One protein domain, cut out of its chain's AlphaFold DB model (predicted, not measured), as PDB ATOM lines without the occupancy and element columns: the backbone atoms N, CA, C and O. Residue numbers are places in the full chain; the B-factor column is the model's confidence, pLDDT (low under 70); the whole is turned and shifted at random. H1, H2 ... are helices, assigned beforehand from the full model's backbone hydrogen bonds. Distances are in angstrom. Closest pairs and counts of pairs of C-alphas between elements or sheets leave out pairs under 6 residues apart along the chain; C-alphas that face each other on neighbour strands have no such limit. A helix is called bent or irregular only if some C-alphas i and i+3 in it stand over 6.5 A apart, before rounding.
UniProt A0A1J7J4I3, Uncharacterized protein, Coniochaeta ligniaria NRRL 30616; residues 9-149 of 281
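Overview. This is residues 9 to 149 of the 281 residues of an uncharacterized protein of Coniochaeta ligniaria NRRL 30616 (UniProt A0A1J7J4I3). Two helices, H2 and H6, run side by side as a layer, and the longest helix, H5, crosses over H6 on one side of that layer. H3, kinked into two pieces, folds back at the end of the layer where H2 and H6 finish, while H1 stands across the beginning of H5, and short H4 lies between H3 and H1. The printed part has 141 residues with six named helices, in the order H1 to H6, and no named strand; its class is all helix. It is compact and rounded, with a radius of gyration of the C-alphas of 14.5 A and spans of 39 by 34 by 28 A.

Arrangement. H5, residues 97 to 117, and H6, residues 128 to 142, only just touch, with 3 pairs of C-alphas within 8 A, through residues 108 to 111 and 130 to 133; the closest C-alphas, Met 108 and Val 133, are 6.7 A apart, and the lines are about perpendicular at 88 degrees. H2, residues 50 to 66, touches H6 at a shallow tilt of 17 degrees, the same way, closest at the C-alphas of Ala 58 and Thr 129, 4.2 A. H2 and H5 are near each other. H3, residues 68 to 85, is irregular, with C-alphas 73 and 76 9.5 A apart and a kink of 127 degrees near residue 75. H2 and H3 form a helical hairpin, closest at the C-alphas of Ala 64 and Val 82, 6.0 A. Residues 79 to 83 of H3 touch residues 97 to 101 of H5, closest at the C-alphas of Arg 80 and Pro 97, 5.1 A. H1, residues 29 to 43, touches H5 with residues 31 to 35, about perpendicular at 79 degrees, closest at the C-alphas of Ser 31 and Ile 99, 6.2 A. H4, residues 87 to 90, touches H1, closest at the C-alphas of Ala 42 and Trp 88, 5.7 A. H1 and H6 are apart. Every O i to N i+4 pair is within hydrogen-bond range in H5 and H6, against 10 of 11 in H1, 12 of 13 in H2 and 7 of 14 in H3; H4 is too short for such a pair.

Along the chain. H5 is 30.3 A long, from C-alpha 97 at (132.409, 74.609, 200.262) to C-alpha 117 at (103.901, 84.773, 199.152). H2 measures 24.5 A, H1 21.6 A, H6 21.0 A, H3 13.5 A and H4 5.0 A. H6 ends at C-alpha 142, (112.115, 66.329, 186.879).

Size, cuts and confidence. The C-alphas farthest apart, Thr 46 and Gly 144, are 42.9 A apart. The printed part has no cut and no long link, but residues 9 to 28 hold no named element. Its mean pLDDT is 82.3, with values under 70 in residues 9 to 10, 21 to 33 and 44 to 50.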
ATOM      1  N   GLY A   9     123.689  90.846 202.572       63.62
ATOM      2  CA  GLY A   9     122.253  91.146 202.516       63.62
ATOM      3  C   GLY A   9     121.847  92.503 201.915       63.62
ATOM      4  O   GLY A   9     120.649  92.742 201.774       63.62
ATOM      5  N   LYS A  10     122.785  93.411 201.593       67.81
ATOM      6  CA  LYS A  10     122.513  94.589 200.732       67.81
ATOM      7  C   LYS A  10     122.869  94.347 199.260       67.81
ATOM      8  O   LYS A  10     122.284  94.993 198.394       67.81
ATOM      9  N   ASN A  11     123.792  93.419 199.021       74.56
ATOM     10  CA  ASN A  11     124.369  93.079 197.726       74.56
ATOM     11  C   ASN A  11     123.708  91.832 197.097       74.56
ATOM     12  O   ASN A  11     123.973  91.537 195.938       74.56
ATOM     13  N   LEU A  12     122.844  91.118 197.833       78.94
ATOM     14  CA  LEU A  12     122.055  89.996 197.319       78.94
ATOM     15  C   LEU A  12     121.002  90.425 196.275       78.94
ATOM     16  O   LEU A  12     120.501  91.555 196.337       78.94
ATOM     17  N   PRO A  13     120.604  89.515 195.364       81.81
ATOM     18  CA  PRO A  13     119.602  89.784 194.333       81.81
ATOM     19  C   PRO A  13     118.201  90.024 194.926       81.81
ATOM     20  O   PRO A  13     117.472  89.093 195.229       81.81
ATOM     21  N   LYS A  14     117.777  91.281 195.093       84.81
ATOM     22  CA  LYS A  14     116.500  91.593 195.778       84.81
ATOM     23  C   LYS A  14     115.233  91.185 195.014       84.81
ATOM     24  O   LYS A  14     114.218  90.895 195.633       84.81
ATOM     25  N   LYS A  15     115.251  91.242 193.681       87.38
ATOM     26  CA  LYS A  15     114.047  91.065 192.853       87.38
ATOM     27  C   LYS A  15     113.701  89.575 192.736       87.38
ATOM     28  O   LYS A  15     114.533  88.803 192.276       87.38
ATOM     29  N   GLY A  16     112.501  89.175 193.159       87.12
ATOM     30  CA  GLY A  16     112.077  87.767 193.164       87.12
ATOM     31  C   GLY A  16     112.568  86.929 194.355       87.12
ATOM     32  O   GLY A  16     112.531  85.701 194.271       87.12
ATOM     33  N   PHE A  17     113.002  87.563 195.452       89.06
ATOM     34  CA  PHE A  17     113.434  86.896 196.687       89.06
ATOM     35  C   PHE A  17     112.855  87.579 197.930       89.06
ATOM     36  O   PHE A  17     112.829  88.807 198.010       89.06
ATOM     37  N   ILE A  18     112.474  86.787 198.939       86.69
ATOM     38  CA  ILE A  18     112.055  87.284 200.257       86.69
ATOM     39  C   ILE A  18     113.093  86.856 201.298       86.69
ATOM     40  O   ILE A  18     113.154  85.707 201.739       86.69
ATOM     41  N   TYR A  19     113.953  87.808 201.662       80.50
ATOM     42  CA  TYR A  19     115.091  87.598 202.554       80.50
ATOM     43  C   TYR A  19     114.731  87.819 204.024       80.50
ATOM     44  O   TYR A  19     114.977  88.893 204.578       80.50
ATOM     45  N   ASP A  20     114.215  86.778 204.676       71.31
ATOM     46  CA  ASP A  20     114.083  86.764 206.132       71.31
ATOM     47  C   ASP A  20     115.459  86.555 206.792       71.31
ATOM     48  O   ASP A  20     116.098  85.508 206.656       71.31
ATOM     49  N   ARG A  21     115.939  87.590 207.488       62.72
ATOM     50  CA  ARG A  21     117.203  87.570 208.245       62.72
ATOM     51  C   ARG A  21     117.045  87.089 209.686       62.72
ATOM     52  O   ARG A  21     118.064  86.875 210.335       62.72
ATOM     53  N   SER A  22     115.816  86.995 210.192       63.25
ATOM     54  CA  SER A  22     115.536  86.521 211.549       63.25
ATOM     55  C   SER A  22     115.617  84.996 211.618       63.25
ATOM     56  O   SER A  22     116.284  84.467 212.501       63.25
ATOM     57  N   LYS A  23     115.045  84.304 210.622       55.78
ATOM     58  CA  LYS A  23     115.049  82.835 210.529       55.78
ATOM     59  C   LYS A  23     116.365  82.264 210.010       55.78
ATOM     60  O   LYS A  23     116.861  81.280 210.546       55.78
ATOM     61  N   TYR A  24     116.974  82.897 209.004       53.31
ATOM     62  CA  TYR A  24     118.269  82.462 208.481       53.31
ATOM     63  C   TYR A  24     119.338  83.521 208.694       53.31
ATOM     64  O   TYR A  24     119.639  84.368 207.846       53.31
ATOM     65  N   VAL A  25     119.977  83.417 209.852       49.47
ATOM     66  CA  VAL A  25     121.291  84.004 210.050       49.47
ATOM     67  C   VAL A  25     122.269  83.169 209.216       49.47
ATOM     68  O   VAL A  25     122.569  82.032 209.571       49.47
ATOM     69  N   PHE A  26     122.819  83.732 208.130       55.09
ATOM     70  CA  PHE A  26     124.185  83.362 207.737       55.09
ATOM     71  C   PHE A  26     125.040  83.610 208.979       55.09
ATOM     72  O   PHE A  26     125.300  84.771 209.311       55.09
ATOM     73  N   SER A  27     125.363  82.535 209.698       45.00
ATOM     74  CA  SER A  27     125.629  82.558 211.146       45.00
ATOM     75  C   SER A  27     126.785  83.473 211.547       45.00
ATOM     76  O   SER A  27     126.821  83.995 212.660       45.00
ATOM     77  N   ASP A  28     127.688  83.749 210.609       43.38
ATOM     78  CA  ASP A  28     128.725  84.755 210.730       43.38
ATOM     79  C   ASP A  28     128.490  85.907 209.738       43.38
ATOM     80  O   ASP A  28     128.525  85.722 208.514       43.38
ATOM     81  N   ARG A  29     128.385  87.145 210.253       52.31
ATOM     82  CA  ARG A  29     128.427  88.379 209.439       52.31
ATOM     83  C   ARG A  29     129.681  88.437 208.545       52.31
ATOM     84  O   ARG A  29     129.673  89.159 207.548       52.31
ATOM     85  N   LYS A  30     130.733  87.662 208.854       57.72
ATOM     86  CA  LYS A  30     131.916  87.472 208.004       57.72
ATOM     87  C   LYS A  30     131.675  86.520 206.827       57.72
ATOM     88  O   LYS A  30     132.216  86.804 205.767       57.72
ATOM     89  N   SER A  31     130.902  85.432 206.938       66.56
ATOM     90  CA  SER A  31     130.748  84.441 205.847       66.56
ATOM     91  C   SER A  31     130.126  85.043 204.589       66.56
ATOM     92  O   SER A  31     130.702  84.931 203.508       66.56
ATOM     93  N   GLY A  32     129.028  85.791 204.731       64.69
ATOM     94  CA  GLY A  32     128.453  86.530 203.606       64.69
ATOM     95  C   GLY A  32     129.421  87.575 203.033       64.69
ATOM     96  O   GLY A  32     129.565  87.700 201.821       64.69
ATOM     97  N   GLY A  33     130.153  88.300 203.881       69.62
ATOM     98  CA  GLY A  33     131.122  89.284 203.401       69.62
ATOM     99  C   GLY A  33     132.362  88.679 202.730       69.62
ATOM    100  O   GLY A  33     132.906  89.300 201.823       69.62
ATOM    101  N   LYS A  34     132.767  87.446 203.073       73.88
ATOM    102  CA  LYS A  34     133.796  86.689 202.332       73.88
ATOM    103  C   LYS A  34     133.371  86.441 200.880       73.88
ATOM    104  O   LYS A  34     134.213  86.543 199.995       73.88
ATOM    105  N   VAL A  35     132.082  86.190 200.622       78.38
ATOM    106  CA  VAL A  35     131.531  86.071 199.255       78.38
ATOM    107  C   VAL A  35     131.629  87.400 198.505       78.38
ATOM    108  O   VAL A  35     132.132  87.419 197.385       78.38
ATOM    109  N   VAL A  36     131.241  88.521 199.130       76.75
ATOM    110  CA  VAL A  36     131.395  89.858 198.517       76.75
ATOM    111  C   VAL A  36     132.867  90.140 198.195       76.75
ATOM    112  O   VAL A  36     133.177  90.524 197.072       76.75
ATOM    113  N   LEU A  37     133.782  89.902 199.142       76.62
ATOM    114  CA  LEU A  37     135.225  90.091 198.947       76.62
ATOM    115  C   LEU A  37     135.793  89.200 197.833       76.62
ATOM    116  O   LEU A  37     136.655  89.644 197.077       76.62
ATOM    117  N   ALA A  38     135.314  87.963 197.699       78.25
ATOM    118  CA  ALA A  38     135.761  87.067 196.639       78.25
ATOM    119  C   ALA A  38     135.305  87.524 195.249       78.25
ATOM    120  O   ALA A  38     136.105  87.514 194.315       78.25
ATOM    121  N   ILE A  39     134.061  88.000 195.133       78.69
ATOM    122  CA  ILE A  39     133.564  88.617 193.898       78.69
ATOM    123  C   ILE A  39     134.324  89.930 193.623       78.69
ATOM    124  O   ILE A  39     134.652  90.192 192.472       78.69
ATOM    125  N   GLN A  40     134.688  90.724 194.643       75.81
ATOM    126  CA  GLN A  40     135.471  91.964 194.465       75.81
ATOM    127  C   GLN A  40     136.863  91.659 193.902       75.81
ATOM    128  O   GLN A  40     137.297  92.303 192.950       75.81
ATOM    129  N   ALA A  41     137.537  90.651 194.463       75.56
ATOM    130  CA  ALA A  41     138.847  90.206 194.003       75.56
ATOM    131  C   ALA A  41     138.816  89.720 192.544       75.56
ATOM    132  O   ALA A  41     139.742  90.004 191.792       75.56
ATOM    133  N   ALA A  42     137.746  89.034 192.132       72.75
ATOM    134  CA  ALA A  42     137.584  88.540 190.765       72.75
ATOM    135  C   ALA A  42     137.121  89.611 189.760       72.75
ATOM    136  O   ALA A  42     137.512  89.579 188.597       72.75
ATOM    137  N   ALA A  43     136.308  90.573 190.204       71.31
ATOM    138  CA  ALA A  43     135.810  91.675 189.383       71.31
ATOM    139  C   ALA A  43     136.799  92.853 189.263       71.31
ATOM    140  O   ALA A  43     136.510  93.809 188.547       71.31
ATOM    141  N   HIS A  44     137.939  92.808 189.965       61.12
ATOM    142  CA  HIS A  44     139.006  93.824 189.975       61.12
ATOM    143  C   HIS A  44     138.589  95.269 190.339       61.12
ATOM    144  O   HIS A  44     139.407  96.182 190.235       61.12
ATOM    145  N   ALA A  45     137.357  95.496 190.809       53.59
ATOM    146  CA  ALA A  45     136.800  96.830 191.032       53.59
ATOM    147  C   ALA A  45     136.344  97.053 192.482       53.59
ATOM    148  O   ALA A  45     135.591  96.268 193.064       53.59
ATOM    149  N   THR A  46     136.754  98.183 193.059       50.97
ATOM    150  CA  THR A  46     136.209  98.684 194.324       50.97
ATOM    151  C   THR A  46     134.768  99.157 194.130       50.97
ATOM    152  O   THR A  46     134.535 100.055 193.325       50.97
ATOM    153  N   ARG A  47     133.848  98.621 194.949       58.81
ATOM    154  CA  ARG A  47     132.372  98.739 194.885       58.81
ATOM    155  C   ARG A  47     131.734  97.857 193.804       58.81
ATOM    156  O   ARG A  47     131.612  98.234 192.646       58.81
ATOM    157  N   ILE A  48     131.251  96.688 194.229       65.44
ATOM    158  CA  ILE A  48     130.344  95.876 193.415       65.44
ATOM    159  C   ILE A  48     128.947  96.507 193.429       65.44
ATOM    160  O   ILE A  48     128.403  96.788 194.495       65.44
ATOM    161  N   HIS A  49     128.324  96.629 192.258       69.50
ATOM    162  CA  HIS A  49     126.885  96.871 192.140       69.50
ATOM    163  C   HIS A  49     126.092  95.558 192.294       69.50
ATOM    164  O   HIS A  49     126.555  94.525 191.805       69.50
ATOM    165  N   PRO A  50     124.876  95.560 192.880       65.19
ATOM    166  CA  PRO A  50     124.085  94.340 193.091       65.19
ATOM    167  C   PRO A  50     123.896  93.458 191.844       65.19
ATOM    168  O   PRO A  50     123.884  92.239 191.965       65.19
ATOM    169  N   SER A  51     123.835  94.049 190.646       74.31
ATOM    170  CA  SER A  51     123.760  93.337 189.359       74.31
ATOM    171  C   SER A  51     124.969  92.437 189.066       74.31
ATOM    172  O   SER A  51     124.827  91.395 188.429       74.31
ATOM    173  N   ALA A  52     126.161  92.799 189.540       77.19
ATOM    174  CA  ALA A  52     127.349  91.970 189.377       77.19
ATOM    175  C   ALA A  52     127.392  90.827 190.407       77.19
ATOM    176  O   ALA A  52     127.784  89.725 190.029       77.19
ATOM    177  N   VAL A  53     126.915  91.018 191.649       80.56
ATOM    178  CA  VAL A  53     126.700  89.879 192.572       80.56
ATOM    179  C   VAL A  53     125.643  88.928 192.013       80.56
ATOM    180  O   VAL A  53     125.885  87.726 191.979       80.56
ATOM    181  N   ASP A  54     124.522  89.456 191.517       85.38
ATOM    182  CA  ASP A  54     123.456  88.691 190.858       85.38
ATOM    183  C   ASP A  54     124.005  87.827 189.716       85.38
ATOM    184  O   ASP A  54     123.816  86.616 189.712       85.38
ATOM    185  N   HIS A  55     124.829  88.384 188.826       87.62
ATOM    186  CA  HIS A  55     125.480  87.583 187.787       87.62
ATOM    187  C   HIS A  55     126.385  86.463 188.336       87.62
ATOM    188  O   HIS A  55     126.380  85.346 187.817       87.62
ATOM    189  N   HIS A  56     127.147  86.729 189.400       87.69
ATOM    190  CA  HIS A  56     128.079  85.750 189.964       87.69
ATOM    191  C   HIS A  56     127.374  84.631 190.751       87.69
ATOM    192  O   HIS A  56     127.849  83.494 190.728       87.69
ATOM    193  N   ILE A  57     126.234  84.916 191.389       89.69
ATOM    194  CA  ILE A  57     125.388  83.902 192.041       89.69
ATOM    195  C   ILE A  57     124.584  83.116 190.990       89.69
ATOM    196  O   ILE A  57     124.528  81.890 191.068       89.69
ATOM    197  N   ALA A  58     124.057  83.767 189.948       92.00
ATOM    198  CA  ALA A  58     123.372  83.087 188.847       92.00
ATOM    199  C   ALA A  58     124.266  82.048 188.138       92.00
ATOM    200  O   ALA A  58     123.783  80.981 187.755       92.00
ATOM    201  N   MET A  59     125.580  82.303 188.013       90.81
ATOM    202  CA  MET A  59     126.539  81.311 187.497       90.81
ATOM    203  C   MET A  59     126.603  80.043 188.360       90.81
ATOM    204  O   MET A  59     126.599  78.944 187.809       90.81
ATOM    205  N   PHE A  60     126.619  80.167 189.694       90.88
ATOM    206  CA  PHE A  60     126.604  79.016 190.608       90.88
ATOM    207  C   PHE A  60     125.381  78.124 190.372       90.88
ATOM    208  O   PHE A  60     125.522  76.914 190.207       90.88
ATOM    209  N   PHE A  61     124.189  78.724 190.311       94.56
ATOM    210  CA  PHE A  61     122.947  77.979 190.100       94.56
ATOM    211  C   PHE A  61     122.807  77.427 188.677       94.56
ATOM    212  O   PHE A  61     122.265  76.342 188.510       94.56
ATOM    213  N   SER A  62     123.369  78.099 187.666       94.56
ATOM    214  CA  SER A  62     123.414  77.571 186.295       94.56
ATOM    215  C   SER A  62     124.231  76.277 186.214       94.56
ATOM    216  O   SER A  62     123.725  75.271 185.724       94.56
ATOM    217  N   PHE A  63     125.450  76.260 186.775       94.44
ATOM    218  CA  PHE A  63     126.250  75.030 186.859       94.44
ATOM    219  C   PHE A  63     125.578  73.963 187.732       94.44
ATOM    220  O   PHE A  63     125.633  72.783 187.396       94.44
ATOM    221  N   ALA A  64     124.916  74.347 188.829       93.88
ATOM    222  CA  ALA A  64     124.172  73.403 189.660       93.88
ATOM    223  C   ALA A  64     122.989  72.760 188.911       93.88
ATOM    224  O   ALA A  64     122.785  71.557 189.043       93.88
ATOM    225  N   ALA A  65     122.256  73.525 188.094       94.06
ATOM    226  CA  ALA A  65     121.176  73.026 187.243       94.06
ATOM    227  C   ALA A  65     121.688  72.020 186.208       94.06
ATOM    228  O   ALA A  65     121.169  70.906 186.130       94.06
ATOM    229  N   ASP A  66     122.745  72.364 185.469       92.81
ATOM    230  CA  ASP A  66     123.323  71.469 184.459       92.81
ATOM    231  C   ASP A  66     123.912  70.187 185.100       92.81
ATOM    232  O   ASP A  66     123.867  69.106 184.512       92.81
ATOM    233  N   MET A  67     124.402  70.275 186.343       91.38
ATOM    234  CA  MET A  67     124.948  69.146 187.107       91.38
ATOM    235  C   MET A  67     123.941  68.440 188.032       91.38
ATOM    236  O   MET A  67     124.348  67.515 188.737       91.38
ATOM    237  N   ALA A  68     122.658  68.824 188.055       91.06
ATOM    238  CA  ALA A  68     121.693  68.373 189.069       91.06
ATOM    239  C   ALA A  68     121.616  66.838 189.178       91.06
ATOM    240  O   ALA A  68     121.676  66.288 190.273       91.06
ATOM    241  N   HIS A  69     121.625  66.128 188.049       87.62
ATOM    242  CA  HIS A  69     121.654  64.661 187.979       87.62
ATOM    243  C   HIS A  69     122.796  63.992 188.787       87.62
ATOM    244  O   HIS A  69     122.665  62.843 189.210       87.62
ATOM    245  N   THR A  70     123.903  64.698 189.055       91.12
ATOM    246  CA  THR A  70     125.048  64.195 189.844       91.12
ATOM    247  C   THR A  70     124.857  64.287 191.365       91.12
ATOM    248  O   THR A  70     125.675  63.755 192.118       91.12
ATOM    249  N   ILE A  71     123.782  64.918 191.864       91.12
ATOM    250  CA  ILE A  71     123.586  65.123 193.313       91.12
ATOM    251  C   ILE A  71     123.560  63.795 194.087       91.12
ATOM    252  O   ILE A  71     124.075  63.717 195.204       91.12
ATOM    253  N   ARG A  72     123.027  62.722 193.477       88.50
ATOM    254  CA  ARG A  72     122.939  61.388 194.094       88.50
ATOM    255  C   ARG A  72     124.309  60.726 194.286       88.50
ATOM    256  O   ARG A  72     124.488  60.033 195.280       88.50
ATOM    257  N   SER A  73     125.265  60.943 193.378       89.94
ATOM    258  CA  SER A  73     126.616  60.362 193.462       89.94
ATOM    259  C   SER A  73     127.601  61.228 194.251       89.94
ATOM    260  O   SER A  73     128.583  60.713 194.783       89.94
ATOM    261  N   HIS A  74     127.361  62.539 194.353       89.12
ATOM    262  CA  HIS A  74     128.234  63.459 195.087       89.12
ATOM    263  C   HIS A  74     127.770  63.778 196.516       89.12
ATOM    264  O   HIS A  74     128.613  64.113 197.354       89.12
ATOM    265  N   GLY A  75     126.469  63.673 196.814       87.44
ATOM    266  CA  GLY A  75     125.905  63.966 198.135       87.44
ATOM    267  C   GLY A  75     126.326  65.347 198.649       87.44
ATOM    268  O   GLY A  75     126.298  66.335 197.913       87.44
ATOM    269  N   ASP A  76     126.810  65.412 199.891       82.00
ATOM    270  CA  ASP A  76     127.332  66.645 200.505       82.00
ATOM    271  C   ASP A  76     128.485  67.314 199.739       82.00
ATOM    272  O   ASP A  76     128.726  68.513 199.896       82.00
ATOM    273  N   ASN A  77     129.199  66.574 198.884       89.00
ATOM    274  CA  ASN A  77     130.281  67.133 198.079       89.00
ATOM    275  C   ASN A  77     129.787  67.853 196.815       89.00
ATOM    276  O   ASN A  77     130.599  68.508 196.164       89.00
ATOM    277  N   PHE A  78     128.496  67.794 196.470       92.38
ATOM    278  CA  PHE A  78     127.957  68.418 195.255       92.38
ATOM    279  C   PHE A  78     128.338  69.903 195.127       92.38
ATOM    280  O   PHE A  78     128.953  70.305 194.139       92.38
ATOM    281  N   TRP A  79     128.105  70.707 196.170       90.81
ATOM    282  CA  TRP A  79     128.447  72.137 196.163       90.81
ATOM    283  C   TRP A  79     129.954  72.408 196.046       90.81
ATOM    284  O   TRP A  79     130.348  73.431 195.490       90.81
ATOM    285  N   ARG A  80     130.812  71.470 196.477       91.69
ATOM    286  CA  ARG A  80     132.267  71.526 196.238       91.69
ATOM    287  C   ARG A  80     132.605  71.296 194.764       91.69
ATOM    288  O   ARG A  80     133.552  71.899 194.268       91.69
ATOM    289  N   VAL A  81     131.866  70.429 194.069       92.69
ATOM    290  CA  VAL A  81     132.050  70.184 192.631       92.69
ATOM    291  C   VAL A  81     131.581  71.396 191.823       92.69
ATOM    292  O   VAL A  81     132.356  71.902 191.016       92.69
ATOM    293  N   VAL A  82     130.391  71.938 192.113       92.06
ATOM    294  CA  VAL A  82     129.878  73.169 191.476       92.06
ATOM    295  C   VAL A  82     130.839  74.349 191.695       92.06
ATOM    296  O   VAL A  82     131.221  75.026 190.742       92.06
ATOM    297  N   MET A  83     131.327  74.550 192.927       89.75
ATOM    298  CA  MET A  83     132.324  75.580 193.260       89.75
ATOM    299  C   MET A  83     133.607  75.479 192.419       89.75
ATOM    300  O   MET A  83     134.187  76.508 192.082       89.75
ATOM    301  N   LYS A  84     134.051  74.270 192.046       91.12
ATOM    302  CA  LYS A  84     135.234  74.082 191.189       91.12
ATOM    303  C   LYS A  84     135.004  74.480 189.724       91.12
ATOM    304  O   LYS A  84     135.986  74.760 189.044       91.12
ATOM    305  N   GLN A  85     133.758  74.522 189.245       91.75
ATOM    306  CA  GLN A  85     133.432  75.002 187.891       91.75
ATOM    307  C   GLN A  85     133.409  76.534 187.817       91.75
ATOM    308  O   GLN A  85     133.775  77.133 186.807       91.75
ATOM    309  N   VAL A  86     133.031  77.187 188.917       89.06
ATOM    310  CA  VAL A  86     132.977  78.645 189.027       89.06
ATOM    311  C   VAL A  86     134.388  79.191 189.273       89.06
ATOM    312  O   VAL A  86     134.842  79.264 190.413       89.06
ATOM    313  N   ALA A  87     135.094  79.585 188.206       84.38
ATOM    314  CA  ALA A  87     136.515  79.967 188.247       84.38
ATOM    315  C   ALA A  87     136.872  80.953 189.380       84.38
ATOM    316  O   ALA A  87     137.797  80.702 190.149       84.38
ATOM    317  N   TRP A  88     136.085  82.022 189.555       83.31
ATOM    318  CA  TRP A  88     136.322  83.017 190.607       83.31
ATOM    319  C   TRP A  88     136.193  82.465 192.035       83.31
ATOM    320  O   TRP A  88     136.824  82.989 192.949       83.31
ATOM    321  N   ALA A  89     135.385  81.422 192.238       86.75
ATOM    322  CA  ALA A  89     135.223  80.761 193.528       86.75
ATOM    323  C   ALA A  89     136.285  79.672 193.736       86.75
ATOM    324  O   ALA A  89     136.836  79.561 194.829       86.75
ATOM    325  N   ARG A  90     136.616  78.913 192.680       86.94
ATOM    326  CA  ARG A  90     137.699  77.917 192.658       86.94
ATOM    327  C   ARG A  90     139.044  78.527 193.055       86.94
ATOM    328  O   ARG A  90     139.762  77.945 193.863       86.94
ATOM    329  N   ASP A  91     139.365  79.689 192.493       84.25
ATOM    330  CA  ASP A  91     140.680  80.319 192.645       84.25
ATOM    331  C   ASP A  91     140.778  81.179 193.927       84.25
ATOM    332  O   ASP A  91     141.841  81.708 194.256       84.25
ATOM    333  N   ASN A  92     139.689  81.290 194.704       82.88
ATOM    334  CA  ASN A  92     139.630  82.110 195.912       82.88
ATOM    335  C   ASN A  92     139.720  81.288 197.210       82.88
ATOM    336  O   ASN A  92     138.757  80.666 197.649       82.88
ATOM    337  N   LYS A  93     140.859  81.400 197.905       82.25
ATOM    338  CA  LYS A  93     141.134  80.716 199.187       82.25
ATOM    339  C   LYS A  93     140.173  81.074 200.336       82.25
ATOM    340  O   LYS A  93     140.160  80.382 201.349       82.25
ATOM    341  N   THR A  94     139.399  82.152 200.208       79.94
ATOM    342  CA  THR A  94     138.432  82.610 201.222       79.94
ATOM    343  C   THR A  94     137.085  81.896 201.102       79.94
ATOM    344  O   THR A  94     136.328  81.846 202.074       79.94
ATOM    345  N   ILE A  95     136.772  81.358 199.919       81.88
ATOM    346  CA  ILE A  95     135.525  80.645 199.648       81.88
ATOM    347  C   ILE A  95     135.734  79.167 199.939       81.88
ATOM    348  O   ILE A  95     136.501  78.478 199.275       81.88
ATOM    349  N   THR A  96     135.032  78.678 200.955       83.88
ATOM    350  CA  THR A  96     135.007  77.258 201.299       83.88
ATOM    351  C   THR A  96     133.698  76.629 200.819       83.88
ATOM    352  O   THR A  96     132.685  77.328 200.709       83.88
ATOM    353  N   PRO A  97     133.652  75.301 200.607       83.56
ATOM    354  CA  PRO A  97     132.409  74.609 200.262       83.56
ATOM    355  C   PRO A  97     131.288  74.792 201.296       83.56
ATOM    356  O   PRO A  97     130.119  74.714 200.935       83.56
ATOM    357  N   ILE A  98     131.634  75.062 202.563       82.75
ATOM    358  CA  ILE A  98     130.672  75.357 203.635       82.75
ATOM    359  C   ILE A  98     129.983  76.700 203.365       82.75
ATOM    360  O   ILE A  98     128.759  76.752 203.323       82.75
ATOM    361  N   ILE A  99     130.757  77.755 203.075       83.69
ATOM    362  CA  ILE A  99     130.224  79.087 202.734       83.69
ATOM    363  C   ILE A  99     129.335  79.014 201.482       83.69
ATOM    364  O   ILE A  99     128.298  79.668 201.427       83.69
ATOM    365  N   VAL A 100     129.707  78.193 200.489       85.56
ATOM    366  CA  VAL A 100     128.870  77.955 199.299       85.56
ATOM    367  C   VAL A 100     127.576  77.220 199.663       85.56
ATOM    368  O   VAL A 100     126.514  77.648 199.232       85.56
ATOM    369  N   LYS A 101     127.627  76.158 200.483       84.31
ATOM    370  CA  LYS A 101     126.430  75.406 200.905       84.31
ATOM    371  C   LYS A 101     125.453  76.285 201.702       84.31
ATOM    372  O   LYS A 101     124.255  76.237 201.437       84.31
ATOM    373  N   GLU A 102     125.957  77.117 202.617       82.44
ATOM    374  CA  GLU A 102     125.164  78.132 203.334       82.44
ATOM    375  C   GLU A 102     124.544  79.156 202.370       82.44
ATOM    376  O   GLU A 102     123.352  79.449 202.464       82.44
ATOM    377  N   LEU A 103     125.334  79.661 201.411       85.44
ATOM    378  CA  LEU A 103     124.870  80.618 200.404       85.44
ATOM    379  C   LEU A 103     123.738  80.058 199.556       85.44
ATOM    380  O   LEU A 103     122.715  80.723 199.389       85.44
ATOM    381  N   THR A 104     123.908  78.842 199.047       87.62
ATOM    382  CA  THR A 104     122.882  78.200 198.239       87.62
ATOM    383  C   THR A 104     121.612  77.984 199.056       87.62
ATOM    384  O   THR A 104     120.545  78.390 198.599       87.62
ATOM    385  N   ARG A 105     121.718  77.423 200.272       85.25
ATOM    386  CA  ARG A 105     120.567  77.180 201.158       85.25
ATOM    387  C   ARG A 105     119.741  78.457 201.360       85.25
ATOM    388  O   ARG A 105     118.559  78.469 201.028       85.25
ATOM    389  N   TYR A 106     120.390  79.548 201.770       84.75
ATOM    390  CA  TYR A 106     119.728  80.834 202.007       84.75
ATOM    391  C   TYR A 106     119.011  81.388 200.767       84.75
ATOM    392  O   TYR A 106     117.887  81.883 200.854       84.75
ATOM    393  N   VAL A 107     119.663  81.331 199.600       89.06
ATOM    394  CA  VAL A 107     119.100  81.849 198.342       89.06
ATOM    395  C   VAL A 107     117.924  80.985 197.870       89.06
ATOM    396  O   VAL A 107     116.909  81.534 197.443       89.06
ATOM    397  N   MET A 108     118.017  79.660 198.005       90.00
ATOM    398  CA  MET A 108     116.935  78.722 197.681       90.00
ATOM    399  C   MET A 108     115.710  78.932 198.578       90.00
ATOM    400  O   MET A 108     114.610  79.122 198.067       90.00
ATOM    401  N   GLU A 109     115.889  78.975 199.899       87.38
ATOM    402  CA  GLU A 109     114.782  79.185 200.841       87.38
ATOM    403  C   GLU A 109     114.132  80.572 200.653       87.38
ATOM    404  O   GLU A 109     112.908  80.704 200.674       87.38
ATOM    405  N   ALA A 110     114.921  81.617 200.376       87.62
ATOM    406  CA  ALA A 110     114.393  82.945 200.054       87.62
ATOM    407  C   ALA A 110     113.610  82.996 198.727       87.62
ATOM    408  O   ALA A 110     112.687  83.808 198.592       87.62
ATOM    409  N   ARG A 111     113.948  82.140 197.748       92.19
ATOM    410  CA  ARG A 111     113.171  81.991 196.506       92.19
ATOM    411  C   ARG A 111     111.869  81.237 196.750       92.19
ATOM    412  O   ARG A 111     110.829  81.675 196.266       92.19
ATOM    413  N   LEU A 112     111.908  80.163 197.539       89.88
ATOM    414  CA  LEU A 112     110.718  79.397 197.919       89.88
ATOM    415  C   LEU A 112     109.710  80.267 198.679       89.88
ATOM    416  O   LEU A 112     108.538  80.276 198.313       89.88
ATOM    417  N   ARG A 113     110.157  81.098 199.637       87.88
ATOM    418  CA  ARG A 113     109.281  82.099 200.281       87.88
ATOM    419  C   ARG A 113     108.660  83.060 199.270       87.88
ATOM    420  O   ARG A 113     107.473  83.351 199.357       87.88
ATOM    421  N   CYS A 114     109.433  83.539 198.292       89.94
ATOM    422  CA  CYS A 114     108.896  84.400 197.239       89.94
ATOM    423  C   CYS A 114     107.812  83.699 196.405       89.94
ATOM    424  O   CYS A 114     106.814  84.334 196.086       89.94
ATOM    425  N   ARG A 115     107.977  82.410 196.076       89.38
ATOM    426  CA  ARG A 115     106.944  81.621 195.381       89.38
ATOM    427  C   ARG A 115     105.697  81.414 196.254       89.38
ATOM    428  O   ARG A 115     104.597  81.469 195.726       89.38
ATOM    429  N   ALA A 116     105.855  81.229 197.566       87.38
ATOM    430  CA  ALA A 116     104.738  81.049 198.498       87.38
ATOM    431  C   ALA A 116     103.921  82.339 198.729       87.38
ATOM    432  O   ALA A 116     102.696  82.301 198.704       87.38
ATOM    433  N   HIS A 117     104.580  83.488 198.922       83.38
ATOM    434  CA  HIS A 117     103.901  84.773 199.152       83.38
ATOM    435  C   HIS A 117     103.535  85.530 197.865       83.38
ATOM    436  O   HIS A 117     102.806  86.519 197.915       83.38
ATOM    437  N   THR A 118     104.097  85.154 196.715       85.81
ATOM    438  CA  THR A 118     103.874  85.840 195.432       85.81
ATOM    439  C   THR A 118     103.943  84.830 194.273       85.81
ATOM    440  O   THR A 118     104.879  84.878 193.467       85.81
ATOM    441  N   PRO A 119     102.980  83.888 194.190       81.19
ATOM    442  CA  PRO A 119     102.997  82.809 193.200       81.19
ATOM    443  C   PRO A 119     102.950  83.327 191.757       81.19
ATOM    444  O   PRO A 119     103.647  82.798 190.895       81.19
ATOM    445  N   ASP A 120     102.212  84.413 191.517       84.50
ATOM    446  CA  ASP A 120     101.985  84.988 190.184       84.50
ATOM    447  C   ASP A 120     103.062  85.998 189.739       84.50
ATOM    448  O   ASP A 120     102.856  86.737 188.773       84.50
ATOM    449  N   LEU A 121     104.212  86.076 190.428       82.69
ATOM    450  CA  LEU A 121     105.284  87.010 190.063       82.69
ATOM    451  C   LEU A 121     105.814  86.682 188.650       82.69
ATOM    452  O   LEU A 121     106.432  85.628 188.460       82.69
ATOM    453  N   PRO A 122     105.618  87.555 187.645       84.31
ATOM    454  CA  PRO A 122     105.783  87.154 186.257       84.31
ATOM    455  C   PRO A 122     107.261  86.987 185.890       84.31
ATOM    456  O   PRO A 122     108.126  87.741 186.331       84.31
ATOM    457  N   PHE A 123     107.566  86.024 185.016       80.81
ATOM    458  CA  PHE A 123     108.950  85.639 184.694       80.81
ATOM    459  C   PHE A 123     109.834  86.803 184.210       80.81
ATOM    460  O   PHE A 123     111.009  86.874 184.558       80.81
ATOM    461  N   HIS A 124     109.274  87.749 183.449       81.94
ATOM    462  CA  HIS A 124     110.001  88.931 182.970       81.94
ATOM    463  C   HIS A 124     110.365  89.922 184.093       81.94
ATOM    464  O   HIS A 124     111.205  90.803 183.902       81.94
ATOM    465  N   GLU A 125     109.751  89.789 185.271       83.75
ATOM    466  CA  GLU A 125     110.150  90.519 186.463       83.75
ATOM    467  C   GLU A 125     111.247  89.817 187.268       83.75
ATOM    468  O   GLU A 125     111.908  90.482 188.065       83.75
ATOM    469  N   LEU A 126     111.512  88.531 187.048       87.38
ATOM    470  CA  LEU A 126     112.584  87.825 187.744       87.38
ATOM    471  C   LEU A 126     113.964  88.322 187.289       87.38
ATOM    472  O   LEU A 126     114.175  88.697 186.135       87.38
ATOM    473  N   ASN A 127     114.925  88.335 188.214       90.06
ATOM    474  CA  ASN A 127     116.330  88.547 187.868       90.06
ATOM    475  C   ASN A 127     117.006  87.225 187.470       90.06
ATOM    476  O   ASN A 127     116.433  86.140 187.592       90.06
ATOM    477  N   ILE A 128     118.248  87.316 186.998       91.50
ATOM    478  CA  ILE A 128     118.972  86.153 186.475       91.50
ATOM    479  C   ILE A 128     119.265  85.097 187.549       91.50
ATOM    480  O   ILE A 128     119.249  83.912 187.221       91.50
ATOM    481  N   THR A 129     119.462  85.474 188.821       93.12
ATOM    482  CA  THR A 129     119.590  84.476 189.897       93.12
ATOM    483  C   THR A 129     118.271  83.760 190.169       93.12
ATOM    484  O   THR A 129     118.285  82.541 190.275       93.12
ATOM    485  N   ALA A 130     117.135  84.463 190.249       93.88
ATOM    486  CA  ALA A 130     115.827  83.834 190.468       93.88
ATOM    487  C   ALA A 130     115.514  82.813 189.365       93.88
ATOM    488  O   ALA A 130     115.172  81.674 189.665       93.88
ATOM    489  N   ILE A 131     115.755  83.183 188.102       94.50
ATOM    490  CA  ILE A 131     115.594  82.297 186.941       94.50
ATOM    491  C   ILE A 131     116.522  81.072 187.030       94.50
ATOM    492  O   ILE A 131     116.093  79.950 186.767       94.50
ATOM    493  N   ALA A 132     117.790  81.259 187.411       95.75
ATOM    494  CA  ALA A 132     118.744  80.155 187.549       95.75
ATOM    495  C   ALA A 132     118.398  79.209 188.717       95.75
ATOM    496  O   ALA A 132     118.578  77.998 188.595       95.75
ATOM    497  N   VAL A 133     117.881  79.746 189.826       95.88
ATOM    498  CA  VAL A 133     117.400  78.975 190.984       95.88
ATOM    499  C   VAL A 133     116.143  78.184 190.622       95.88
ATOM    500  O   VAL A 133     116.084  76.992 190.909       95.88
ATOM    501  N   ASP A 134     115.175  78.799 189.941       94.19
ATOM    502  CA  ASP A 134     113.958  78.115 189.486       94.19
ATOM    503  C   ASP A 134     114.282  76.993 188.487       94.19
ATOM    504  O   ASP A 134     113.723  75.902 188.588       94.19
ATOM    505  N   ARG A 135     115.250  77.203 187.582       95.25
ATOM    506  CA  ARG A 135     115.759  76.144 186.692       95.25
ATOM    507  C   ARG A 135     116.448  75.014 187.467       95.25
ATOM    508  O   ARG A 135     116.301  73.855 187.097       95.25
ATOM    509  N   PHE A 136     117.189  75.321 188.535       95.75
ATOM    510  CA  PHE A 136     117.768  74.284 189.394       95.75
ATOM    511  C   PHE A 136     116.675  73.463 190.092       95.75
ATOM    512  O   PHE A 136     116.770  72.242 190.088       95.75
ATOM    513  N   PHE A 137     115.623  74.105 190.615       94.19
ATOM    514  CA  PHE A 137     114.470  73.403 191.189       94.19
ATOM    515  C   PHE A 137     113.763  72.510 190.165       94.19
ATOM    516  O   PHE A 137     113.619  71.321 190.430       94.19
ATOM    517  N   ALA A 138     113.428  73.026 188.980       92.94
ATOM    518  CA  ALA A 138     112.787  72.238 187.924       92.94
ATOM    519  C   ALA A 138     113.607  70.985 187.552       92.94
ATOM    520  O   ALA A 138     113.060  69.891 187.454       92.94
ATOM    521  N   ASN A 139     114.936  71.113 187.444       94.88
ATOM    522  CA  ASN A 139     115.832  69.982 187.180       94.88
ATOM    523  C   ASN A 139     115.931  68.978 188.354       94.88
ATOM    524  O   ASN A 139     116.330  67.831 188.140       94.88
ATOM    525  N   LEU A 140     115.634  69.385 189.597       91.75
ATOM    526  CA  LEU A 140     115.521  68.471 190.742       91.75
ATOM    527  C   LEU A 140     114.170  67.741 190.733       91.75
ATOM    528  O   LEU A 140     114.148  66.526 190.923       91.75
ATOM    529  N   GLU A 141     113.080  68.470 190.489       91.69
ATOM    530  CA  GLU A 141     111.708  67.953 190.393       91.69
ATOM    531  C   GLU A 141     111.608  66.909 189.257       91.69
ATOM    532  O   GLU A 141     111.222  65.765 189.495       91.69
ATOM    533  N   GLU A 142     112.084  67.236 188.046       91.12
ATOM    534  CA  GLU A 142     112.115  66.329 186.879       91.12
ATOM    535  C   GLU A 142     112.914  65.037 187.143       91.12
ATOM    536  O   GLU A 142     112.579  63.962 186.644       91.12
ATOM    537  N   ALA A 143     113.958  65.114 187.971       88.19
ATOM    538  CA  ALA A 143     114.792  63.972 188.334       88.19
ATOM    539  C   ALA A 143     114.260  63.161 189.539       88.19
ATOM    540  O   ALA A 143     114.921  62.201 189.960       88.19
ATOM    541  N   GLY A 144     113.117  63.534 190.131       87.69
ATOM    542  CA  GLY A 144     112.600  62.933 191.365       87.69
ATOM    543  C   GLY A 144     113.593  63.091 192.520       87.69
ATOM    544  O   GLY A 144     114.084  62.110 193.095       87.69
ATOM    545  N   MET A 145     114.021  64.329 192.770       87.75
ATOM    546  CA  MET A 145     115.050  64.686 193.752       87.75
ATOM    547  C   MET A 145     114.544  65.687 194.798       87.75
ATOM    548  O   MET A 145     115.328  66.444 195.369       87.75
ATOM    549  N   ASP A 146     113.253  65.619 195.117       85.31
ATOM    550  CA  ASP A 146     112.538  66.542 196.011       85.31
ATOM    551  C   ASP A 146     113.181  66.648 197.400       85.31
ATOM    552  O   ASP A 146     113.251  67.722 197.983       85.31
ATOM    553  N   ARG A 147     113.788  65.562 197.898       85.19
ATOM    554  CA  ARG A 147     114.546  65.544 199.167       85.19
ATOM    555  C   ARG A 147     115.769  66.481 199.215       85.19
ATOM    556  O   ARG A 147     116.384  66.612 200.270       85.19
ATOM    557  N   TYR A 148     116.181  67.054 198.083       84.25
ATOM    558  CA  TYR A 148     117.260  68.047 197.988       84.25
ATOM    559  C   TYR A 148     116.734  69.486 197.825       84.25
ATOM    560  O   TYR A 148     117.528  70.428 197.807       84.25
ATOM    561  N   ILE A 149     115.414  69.660 197.737       85.75
ATOM    562  CA  ILE A 149     114.721  70.947 197.804       85.75
ATOM    563  C   ILE A 149     114.563  71.296 199.297       85.75
ATOM    564  O   ILE A 149     114.032  70.481 200.052       85.75
TER     565      ILE A 149